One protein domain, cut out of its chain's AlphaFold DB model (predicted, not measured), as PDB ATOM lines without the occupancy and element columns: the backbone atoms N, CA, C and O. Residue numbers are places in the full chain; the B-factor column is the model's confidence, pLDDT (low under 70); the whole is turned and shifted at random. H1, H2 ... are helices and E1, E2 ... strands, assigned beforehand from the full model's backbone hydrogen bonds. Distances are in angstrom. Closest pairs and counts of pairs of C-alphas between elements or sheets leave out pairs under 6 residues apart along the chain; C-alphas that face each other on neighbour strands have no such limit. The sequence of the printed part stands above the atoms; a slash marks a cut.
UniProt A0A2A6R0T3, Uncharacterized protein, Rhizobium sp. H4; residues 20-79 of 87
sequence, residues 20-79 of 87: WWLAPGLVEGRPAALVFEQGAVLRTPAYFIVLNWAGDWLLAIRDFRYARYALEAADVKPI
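What this domain is: This is residues 20 to 79 of the 87 residues of an uncharacterized protein of Rhizobium sp. H4 (UniProt A0A2A6R0T3). Picture one strongly twisted sheet of five strands, in which a winding four-strand meander, E1 to E4, is extended at one edge by the short strand E5, and a single turn of helix, H1, only grazes the sheet. The hairpin of E3 and E4 reaches one end of the long axis at Gly 55, and the loop between E2 and E3 reaches the other at Gly 39. The printed part has 60 residues, with five named strands and one named helix in the order E1, E2, E3, E4, H1, E5; the sheet order is E4, E3, E2, E1, E5, with neighbours antiparallel throughout, and the class is mostly strand. The whole is compact, with a radius of gyration of the C-alphas of 11.2 A, yet elongated in outline, spanning 36 by 21 by 19 A.

Where its parts are: Find C-alpha 20 at (572.915, 399.759, 395.881); from there E1, residues 20 to 27, runs 18.7 A and bends by 72 degrees at residue 24. Next come E2, residues 30 to 37, 21.7 A long, and E3, residues 47 to 54, 23.5 A long and ending at C-alpha 54 (597.858, 406.771, 387.238). E4, residues 57 to 63, runs 17.6 A. H1 takes residues 70 to 73, and E5, residues 76 to 78, ends at C-alpha 78 (586.875, 392.161, 398.317).

How they stand to each other: Begin with the meander, each strand the antiparallel neighbour of the one before. E1 and E2 form a hairpin, their directions at 152 degrees; look for N 23 and O 34, 2.9 A apart and within hydrogen-bond range. The hairpin of E2 and E3, also at 152 degrees, has N 49 and O 33 within range at 2.8 A. In the hairpin of E3 and E4, at 159 degrees, look for N 59 and O 52 at 2.8 A. E5 is antiparallel to E1 at 116 degrees, facing its residues 25 to 27, with N 26 and O 77 within range at 2.7 A. The edge strands E4 and E5 are apart. H1 only grazes the sheet with residues 70 to 72; its closest C-alphas to E3 are those of Leu 71 and Tyr 47, 6.4 A apart. H1 is too short for an O i to N i+4 pair, and its one O i to N i+3 pair is within range.

The domain as a whole: The C-alphas of Gly 39 and Gly 55, the two farthest apart, are separated by 36.2 A. The printed part has no cut. No link is long: those from E1 to E2, E3 to E4 and H1 to E5 are tight, and those from E2 to E3 and E4 to H1 are short. The mean pLDDT of the printed part is 89.9, and residues 40 to 42, in the link from E2 to E3, are under 70.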
ATOM      1  N   TRP A  20     571.554 400.271 396.049       77.94
ATOM      2  CA  TRP A  20     572.915 399.759 395.881       77.94
ATOM      3  C   TRP A  20     573.836 400.166 397.018       77.94
ATOM      4  O   TRP A  20     573.840 401.309 397.464       77.94
ATOM      5  N   TRP A  21     574.679 399.227 397.434       83.56
ATOM      6  CA  TRP A  21     575.822 399.509 398.292       83.56
ATOM      7  C   TRP A  21     577.101 399.035 397.610       83.56
ATOM      8  O   TRP A  21     577.089 398.102 396.804       83.56
ATOM      9  N   LEU A  22     578.199 399.741 397.878       87.56
ATOM     10  CA  LEU A  22     579.479 399.524 397.216       87.56
ATOM     11  C   LEU A  22     580.545 399.146 398.244       87.56
ATOM     12  O   LEU A  22     580.605 399.726 399.328       87.56
ATOM     13  N   ALA A  23     581.413 398.210 397.871       89.25
ATOM     14  CA  ALA A  23     582.607 397.849 398.625       89.25
ATOM     15  C   ALA A  23     583.860 397.995 397.751       89.25
ATOM     16  O   ALA A  23     583.797 397.729 396.550       89.25
ATOM     17  N   PRO A  24     585.017 398.374 398.310       92.62
ATOM     18  CA  PRO A  24     586.278 398.281 397.595       92.62
ATOM     19  C   PRO A  24     586.665 396.815 397.355       92.62
ATOM     20  O   PRO A  24     586.446 395.936 398.192       92.62
ATOM     21  N   GLY A  25     587.283 396.553 396.209       93.75
ATOM     22  CA  GLY A  25     587.781 395.233 395.847       93.75
ATOM     23  C   GLY A  25     588.817 395.276 394.732       93.75
ATOM     24  O   GLY A  25     589.186 396.338 394.228       93.75
ATOM     25  N   LEU A  26     589.284 394.092 394.359       95.81
ATOM     26  CA  LEU A  26     590.108 393.840 393.190       95.81
ATOM     27  C   LEU A  26     589.325 392.991 392.196       95.81
ATOM     28  O   LEU A  26     588.657 392.037 392.592       95.81
ATOM     29  N   VAL A  27     589.455 393.320 390.916       96.38
ATOM     30  CA  VAL A  27     588.997 392.495 389.795       96.38
ATOM     31  C   VAL A  27     590.189 392.280 388.878       96.38
ATOM     32  O   VAL A  27     590.773 393.258 388.410       96.38
ATOM     33  N   GLU A  28     590.591 391.030 388.665       96.50
ATOM     34  CA  GLU A  28     591.825 390.692 387.935       96.50
ATOM     35  C   GLU A  28     593.061 391.413 388.512       96.50
ATOM     36  O   GLU A  28     593.906 391.947 387.793       96.50
ATOM     37  N   GLY A  29     593.115 391.536 389.844       95.69
ATOM     38  CA  GLY A  29     594.170 392.271 390.551       95.69
ATOM     39  C   GLY A  29     594.115 393.800 390.413       95.69
ATOM     40  O   GLY A  29     594.993 394.484 390.935       95.69
ATOM     41  N   ARG A  30     593.098 394.365 389.749       94.81
ATOM     42  CA  ARG A  30     592.954 395.814 389.532       94.81
ATOM     43  C   ARG A  30     591.972 396.440 390.524       94.81
ATOM     44  O   ARG A  30     590.944 395.819 390.786       94.81
ATOM     45  N   PRO A  31     592.212 397.675 391.009       95.12
ATOM     46  CA  PRO A  31     591.269 398.381 391.874       95.12
ATOM     47  C   PRO A  31     589.872 398.468 391.261       95.12
ATOM     48  O   PRO A  31     589.703 398.856 390.102       95.12
ATOM     49  N   ALA A  32     588.865 398.127 392.053       96.00
ATOM     50  CA  ALA A  32     587.481 398.109 391.627       96.00
ATOM     51  C   ALA A  32     586.538 398.493 392.770       96.00
ATOM     52  O   ALA A  32     586.846 398.317 393.952       96.00
ATOM     53  N   ALA A  33     585.361 398.982 392.396       94.12
ATOM     54  CA  ALA A  33     584.207 399.002 393.279       94.12
ATOM     55  C   ALA A  33     583.327 397.786 392.971       94.12
ATOM     56  O   ALA A  33     582.933 397.563 391.827       94.12
ATOM     57  N   LEU A  34     583.031 396.998 393.994       93.44
ATOM     58  CA  LEU A  34     582.090 395.887 393.956       93.44
ATOM     59  C   LEU A  34     580.707 396.436 394.289       93.44
ATOM     60  O   LEU A  34     580.548 397.075 395.329       93.44
ATOM     61  N   VAL A  35     579.728 396.220 393.413       90.81
ATOM     62  CA  VAL A  35     578.381 396.775 393.570       90.81
ATOM     63  C   VAL A  35     577.414 395.670 393.943       90.81
ATOM     64  O   VAL A  35     577.333 394.645 393.270       90.81
ATOM     65  N   PHE A  36     576.653 395.893 395.002       88.88
ATOM     66  CA  PHE A  36     575.676 394.954 395.525       88.88
ATOM     67  C   PHE A  36     574.288 395.567 395.432       88.88
ATOM     68  O   PHE A  36     574.101 396.747 395.721       88.88
ATOM     69  N   GLU A  37     573.309 394.758 395.042       85.06
ATOM     70  CA  GLU A  37     571.915 395.179 394.940       85.06
ATOM     71  C   GLU A  37     571.105 394.634 396.115       85.06
ATOM     72  O   GLU A  37     571.351 393.531 396.607       85.06
ATOM     73  N   GLN A  38     570.107 395.396 396.556       76.38
ATOM     74  CA  GLN A  38     569.162 394.944 397.569       76.38
ATOM     75  C   GLN A  38     568.479 393.637 397.120       76.38
ATOM     76  O   GLN A  38     567.916 393.566 396.026       76.38
ATOM     77  N   GLY A  39     568.540 392.602 397.964       70.06
ATOM     78  CA  GLY A  39     568.001 391.266 397.678       70.06
ATOM     79  C   GLY A  39     568.998 390.277 397.060       70.06
ATOM     80  O   GLY A  39     568.689 389.089 396.990       70.06
ATOM     81  N   ALA A  40     570.196 390.718 396.661       65.88
ATOM     82  CA  ALA A  40     571.289 389.806 396.332       65.88
ATOM     83  C   ALA A  40     571.902 389.219 397.614       65.88
ATOM     84  O   ALA A  40     571.888 389.852 398.674       65.88
ATOM     85  N   VAL A  41     572.477 388.013 397.519       68.69
ATOM     86  CA  VAL A  41     573.286 387.452 398.609       68.69
ATOM     87  C   VAL A  41     574.397 388.453 398.902       68.69
ATOM     88  O   VAL A  41     575.260 388.663 398.057       68.69
ATOM     89  N   LEU A  42     574.396 389.046 400.098       68.38
ATOM     90  CA  LEU A  42     575.286 390.158 400.470       68.38
ATOM     91  C   LEU A  42     576.788 389.838 400.335       68.38
ATOM     92  O   LEU A  42     577.621 390.731 400.412       68.38
ATOM     93  N   ARG A  43     577.141 388.567 400.120       73.62
ATOM     94  CA  ARG A  43     578.509 388.083 399.900       73.62
ATOM     95  C   ARG A  43     578.946 388.099 398.432       73.62
ATOM     96  O   ARG A  43     580.140 387.999 398.181       73.62
ATOM     97  N   THR A  44     578.017 388.211 397.481       84.50
ATOM     98  CA  THR A  44     578.318 388.202 396.042       84.50
ATOM     99  C   THR A  44     577.899 389.531 395.417       84.50
ATOM    100  O   THR A  44     576.727 389.899 395.521       84.50
ATOM    101  N   PRO A  45     578.818 390.268 394.775       91.25
ATOM    102  CA  PRO A  45     578.445 391.482 394.061       91.25
ATOM    103  C   PRO A  45     577.523 391.156 392.881       91.25
ATOM    104  O   PRO A  45     577.613 390.090 392.285       91.25
ATOM    105  N   ALA A  46     576.641 392.080 392.518       91.62
ATOM    106  CA  ALA A  46     575.806 391.966 391.324       91.62
ATOM    107  C   ALA A  46     576.586 392.308 390.042       91.62
ATOM    108  O   ALA A  46     576.283 391.795 388.965       91.62
ATOM    109  N   TYR A  47     577.557 393.215 390.157       93.56
ATOM    110  CA  TYR A  47     578.512 393.604 389.122       93.56
ATOM    111  C   TYR A  47     579.674 394.370 389.768       93.56
ATOM    112  O   TYR A  47     579.698 394.600 390.979       93.56
ATOM    113  N   PHE A  48     580.649 394.780 388.965       95.25
ATOM    114  CA  PHE A  48     581.783 395.571 389.426       95.25
ATOM    115  C   PHE A  48     582.064 396.744 388.490       95.25
ATOM    116  O   PHE A  48     581.649 396.773 387.330       95.25
ATOM    117  N   ILE A  49     582.806 397.714 389.006       95.62
ATOM    118  CA  ILE A  49     583.307 398.865 388.267       95.62
ATOM    119  C   ILE A  49     584.825 398.856 388.402       95.62
ATOM    120  O   ILE A  49     585.346 399.022 389.505       95.62
ATOM    121  N   VAL A  50     585.545 398.665 387.297       96.62
ATOM    122  CA  VAL A  50     587.016 398.696 387.302       96.62
ATOM    123  C   VAL A  50     587.489 400.141 387.229       96.62
ATOM    124  O   VAL A  50     587.094 400.890 386.331       96.62
ATOM    125  N   LEU A  51     588.370 400.509 388.154       94.38
ATOM    126  CA  LEU A  51     588.954 401.838 388.262       94.38
ATOM    127  C   LEU A  51     590.399 401.790 387.766       94.38
ATOM    128  O   LEU A  51     591.220 401.013 388.254       94.38
ATOM    129  N   ASN A  52     590.716 402.616 386.772       92.19
ATOM    130  CA  ASN A  52     592.071 402.731 386.250       92.19
ATOM    131  C   ASN A  52     592.727 404.011 386.758       92.19
ATOM    132  O   ASN A  52     592.205 405.095 386.506       92.19
ATOM    133  N   TRP A  53     593.875 403.885 387.414       89.44
ATOM    134  CA  TRP A  53     594.585 404.991 388.051       89.44
ATOM    135  C   TRP A  53     595.959 405.207 387.413       89.44
ATOM    136  O   TRP A  53     596.579 404.259 386.933       89.44
ATOM    137  N   ALA A  54     596.451 406.443 387.448       89.94
ATOM    138  CA  ALA A  54     597.858 406.771 387.238       89.94
ATOM    139  C   ALA A  54     598.302 407.771 388.307       89.94
ATOM    140  O   ALA A  54     597.916 408.942 388.281       89.94
ATOM    141  N   GLY A  55     599.090 407.286 389.270       90.06
ATOM    142  CA  GLY A  55     599.315 408.014 390.517       90.06
ATOM    143  C   GLY A  55     597.978 408.310 391.197       90.06
ATOM    144  O   GLY A  55     597.129 407.426 391.305       90.06
ATOM    145  N   ASP A  56     597.766 409.573 391.556       89.75
ATOM    146  CA  ASP A  56     596.551 410.032 392.244       89.75
ATOM    147  C   ASP A  56     595.392 410.377 391.292       89.75
ATOM    148  O   ASP A  56     594.329 410.832 391.722       89.75
ATOM    149  N   TRP A  57     595.575 410.180 389.983       89.06
ATOM    150  CA  TRP A  57     594.576 410.519 388.974       89.06
ATOM    151  C   TRP A  57     593.779 409.292 388.545       89.06
ATOM    152  O   TRP A  57     594.337 408.310 388.051       89.06
ATOM    153  N   LEU A  58     592.454 409.375 388.660       87.25
ATOM    154  CA  LEU A  58     591.539 408.397 388.079       87.25
ATOM    155  C   LEU A  58     591.430 408.643 386.567       87.25
ATOM    156  O   LEU A  58     590.845 409.632 386.129       87.25
ATOM    157  N   LEU A  59     592.004 407.742 385.771       89.06
ATOM    158  CA  LEU A  59     592.068 407.846 384.313       89.06
ATOM    159  C   LEU A  59     590.828 407.294 383.609       89.06
ATOM    160  O   LEU A  59     590.448 407.798 382.556       89.06
ATOM    161  N   ALA A  60     590.231 406.225 384.139       87.31
ATOM    162  CA  ALA A  60     589.059 405.604 383.528       87.31
ATOM    163  C   ALA A  60     588.192 404.868 384.548       87.31
ATOM    164  O   ALA A  60     588.697 404.257 385.493       87.31
ATOM    165  N   ILE A  61     586.889 404.869 384.280       93.19
ATOM    166  CA  ILE A  61     585.870 404.109 385.001       93.19
ATOM    167  C   ILE A  61     585.215 403.181 383.982       93.19
ATOM    168  O   ILE A  61     584.658 403.650 382.989       93.19
ATOM    169  N   ARG A  62     585.308 401.868 384.197       94.19
ATOM    170  CA  ARG A  62     584.642 400.873 383.349       94.19
ATOM    171  C   ARG A  62     583.571 400.164 384.157       94.19
ATOM    172  O   ARG A  62     583.890 399.341 385.010       94.19
ATOM    173  N   ASP A  63     582.324 400.506 383.869       92.94
ATOM    174  CA  ASP A  63     581.140 399.980 384.541       92.94
ATOM    175  C   ASP A  63     580.594 398.743 383.807       92.94
ATOM    176  O   ASP A  63     580.392 398.774 382.591       92.94
ATOM    177  N   PHE A  64     580.372 397.652 384.546       94.06
ATOM    178  CA  PHE A  64     579.848 396.384 384.032       94.06
ATOM    179  C   PHE A  64     578.376 396.133 384.395       94.06
ATOM    180  O   PHE A  64     577.903 395.002 384.269       94.06
ATOM    181  N   ARG A  65     577.601 397.153 384.788       91.31
ATOM    182  CA  ARG A  65     576.177 397.017 385.159       91.31
ATOM    183  C   ARG A  65     575.329 396.209 384.167       91.31
ATOM    184  O   ARG A  65     574.461 395.442 384.591       91.31
ATOM    185  N   TYR A  66     575.580 396.373 382.866       90.44
ATOM    186  CA  TYR A  66     574.888 395.667 381.774       90.44
ATOM    187  C   TYR A  66     575.670 394.470 381.205       90.44
ATOM    188  O   TYR A  66     575.195 393.798 380.297       90.44
ATOM    189  N   ALA A  67     576.853 394.181 381.748       95.31
ATOM    190  CA  ALA A  67     577.721 393.071 381.359       95.31
ATOM    191  C   ALA A  67     577.989 392.149 382.560       95.31
ATOM    192  O   ALA A  67     579.122 391.747 382.813       95.31
ATOM    193  N   ARG A  68     576.932 391.824 383.321       92.56
ATOM    194  CA  ARG A  68     577.028 391.075 384.589       92.56
ATOM    195  C   ARG A  68     577.661 389.694 384.437       92.56
ATOM    196  O   ARG A  68     578.338 389.249 385.352       92.56
ATOM    197  N   TYR A  69     577.508 389.071 383.268       94.19
ATOM    198  CA  TYR A  69     578.150 387.798 382.921       94.19
ATOM    199  C   TYR A  69     579.679 387.840 383.082       94.19
ATOM    200  O   TYR A  69     580.305 386.809 383.293       94.19
ATOM    201  N   ALA A  70     580.302 389.025 383.020       95.69
ATOM    202  CA  ALA A  70     581.733 389.174 383.259       95.69
ATOM    203  C   ALA A  70     582.138 388.744 384.678       95.69
ATOM    204  O   ALA A  70     583.273 388.333 384.882       95.69
ATOM    205  N   LEU A  71     581.218 388.808 385.648       93.94
ATOM    206  CA  LEU A  71     581.459 388.356 387.014       93.94
ATOM    207  C   LEU A  71     581.698 386.846 387.099       93.94
ATOM    208  O   LEU A  71     582.491 386.410 387.924       93.94
ATOM    209  N   GLU A  72     581.054 386.057 386.239       93.25
ATOM    210  CA  GLU A  72     581.163 384.591 386.250       93.25
ATOM    211  C   GLU A  72     582.572 384.104 385.886       93.25
ATOM    212  O   GLU A  72     582.977 383.022 386.298       93.25
ATOM    213  N   ALA A  73     583.319 384.907 385.123       95.00
ATOM    214  CA  ALA A  73     584.652 384.568 384.632       95.00
ATOM    215  C   ALA A  73     585.784 385.361 385.306       95.00
ATOM    216  O   ALA A  73     586.949 385.078 385.033       95.00
ATOM    217  N   ALA A  74     585.463 386.356 386.136       96.06
ATOM    218  CA  ALA A  74     586.454 387.257 386.710       96.06
ATOM    219  C   ALA A  74     586.969 386.776 388.077       96.06
ATOM    220  O   ALA A  74     586.195 386.344 388.931       96.06
ATOM    221  N   ASP A  75     588.268 386.948 388.331       96.44
ATOM    222  CA  ASP A  75     588.842 386.852 389.676       96.44
ATOM    223  C   ASP A  75     588.475 388.104 390.481       96.44
ATOM    224  O   ASP A  75     589.007 389.194 390.241       96.44
ATOM    225  N   VAL A  76     587.558 387.953 391.441       94.81
ATOM    226  CA  VAL A  76     587.033 389.052 392.260       94.81
ATOM    227  C   VAL A  76     587.370 388.852 393.733       94.81
ATOM    228  O   VAL A  76     587.005 387.848 394.343       94.81
ATOM    229  N   LYS A  77     588.032 389.847 394.333       93.56
ATOM    230  CA  LYS A  77     588.500 389.811 395.726       93.56
ATOM    231  C   LYS A  77     588.093 391.083 396.475       93.56
ATOM    232  O   LYS A  77     588.637 392.145 396.182       93.56
ATOM    233  N   PRO A  78     587.171 391.023 397.447       90.00
ATOM    234  CA  PRO A  78     586.875 392.161 398.317       90.00
ATOM    235  C   PRO A  78     588.116 392.621 399.099       90.00
ATOM    236  O   PRO A  78     588.931 391.797 399.516       90.00
ATOM    237  N   ILE A  79     588.247 393.930 399.329       89.62
ATOM    238  CA  ILE A  79     589.296 394.509 400.179       89.62
ATOM    239  C   ILE A  79     588.651 395.040 401.467       89.62
ATOM    240  O   ILE A  79     587.754 395.874 401.423       89.62
TER     241      ILE A  79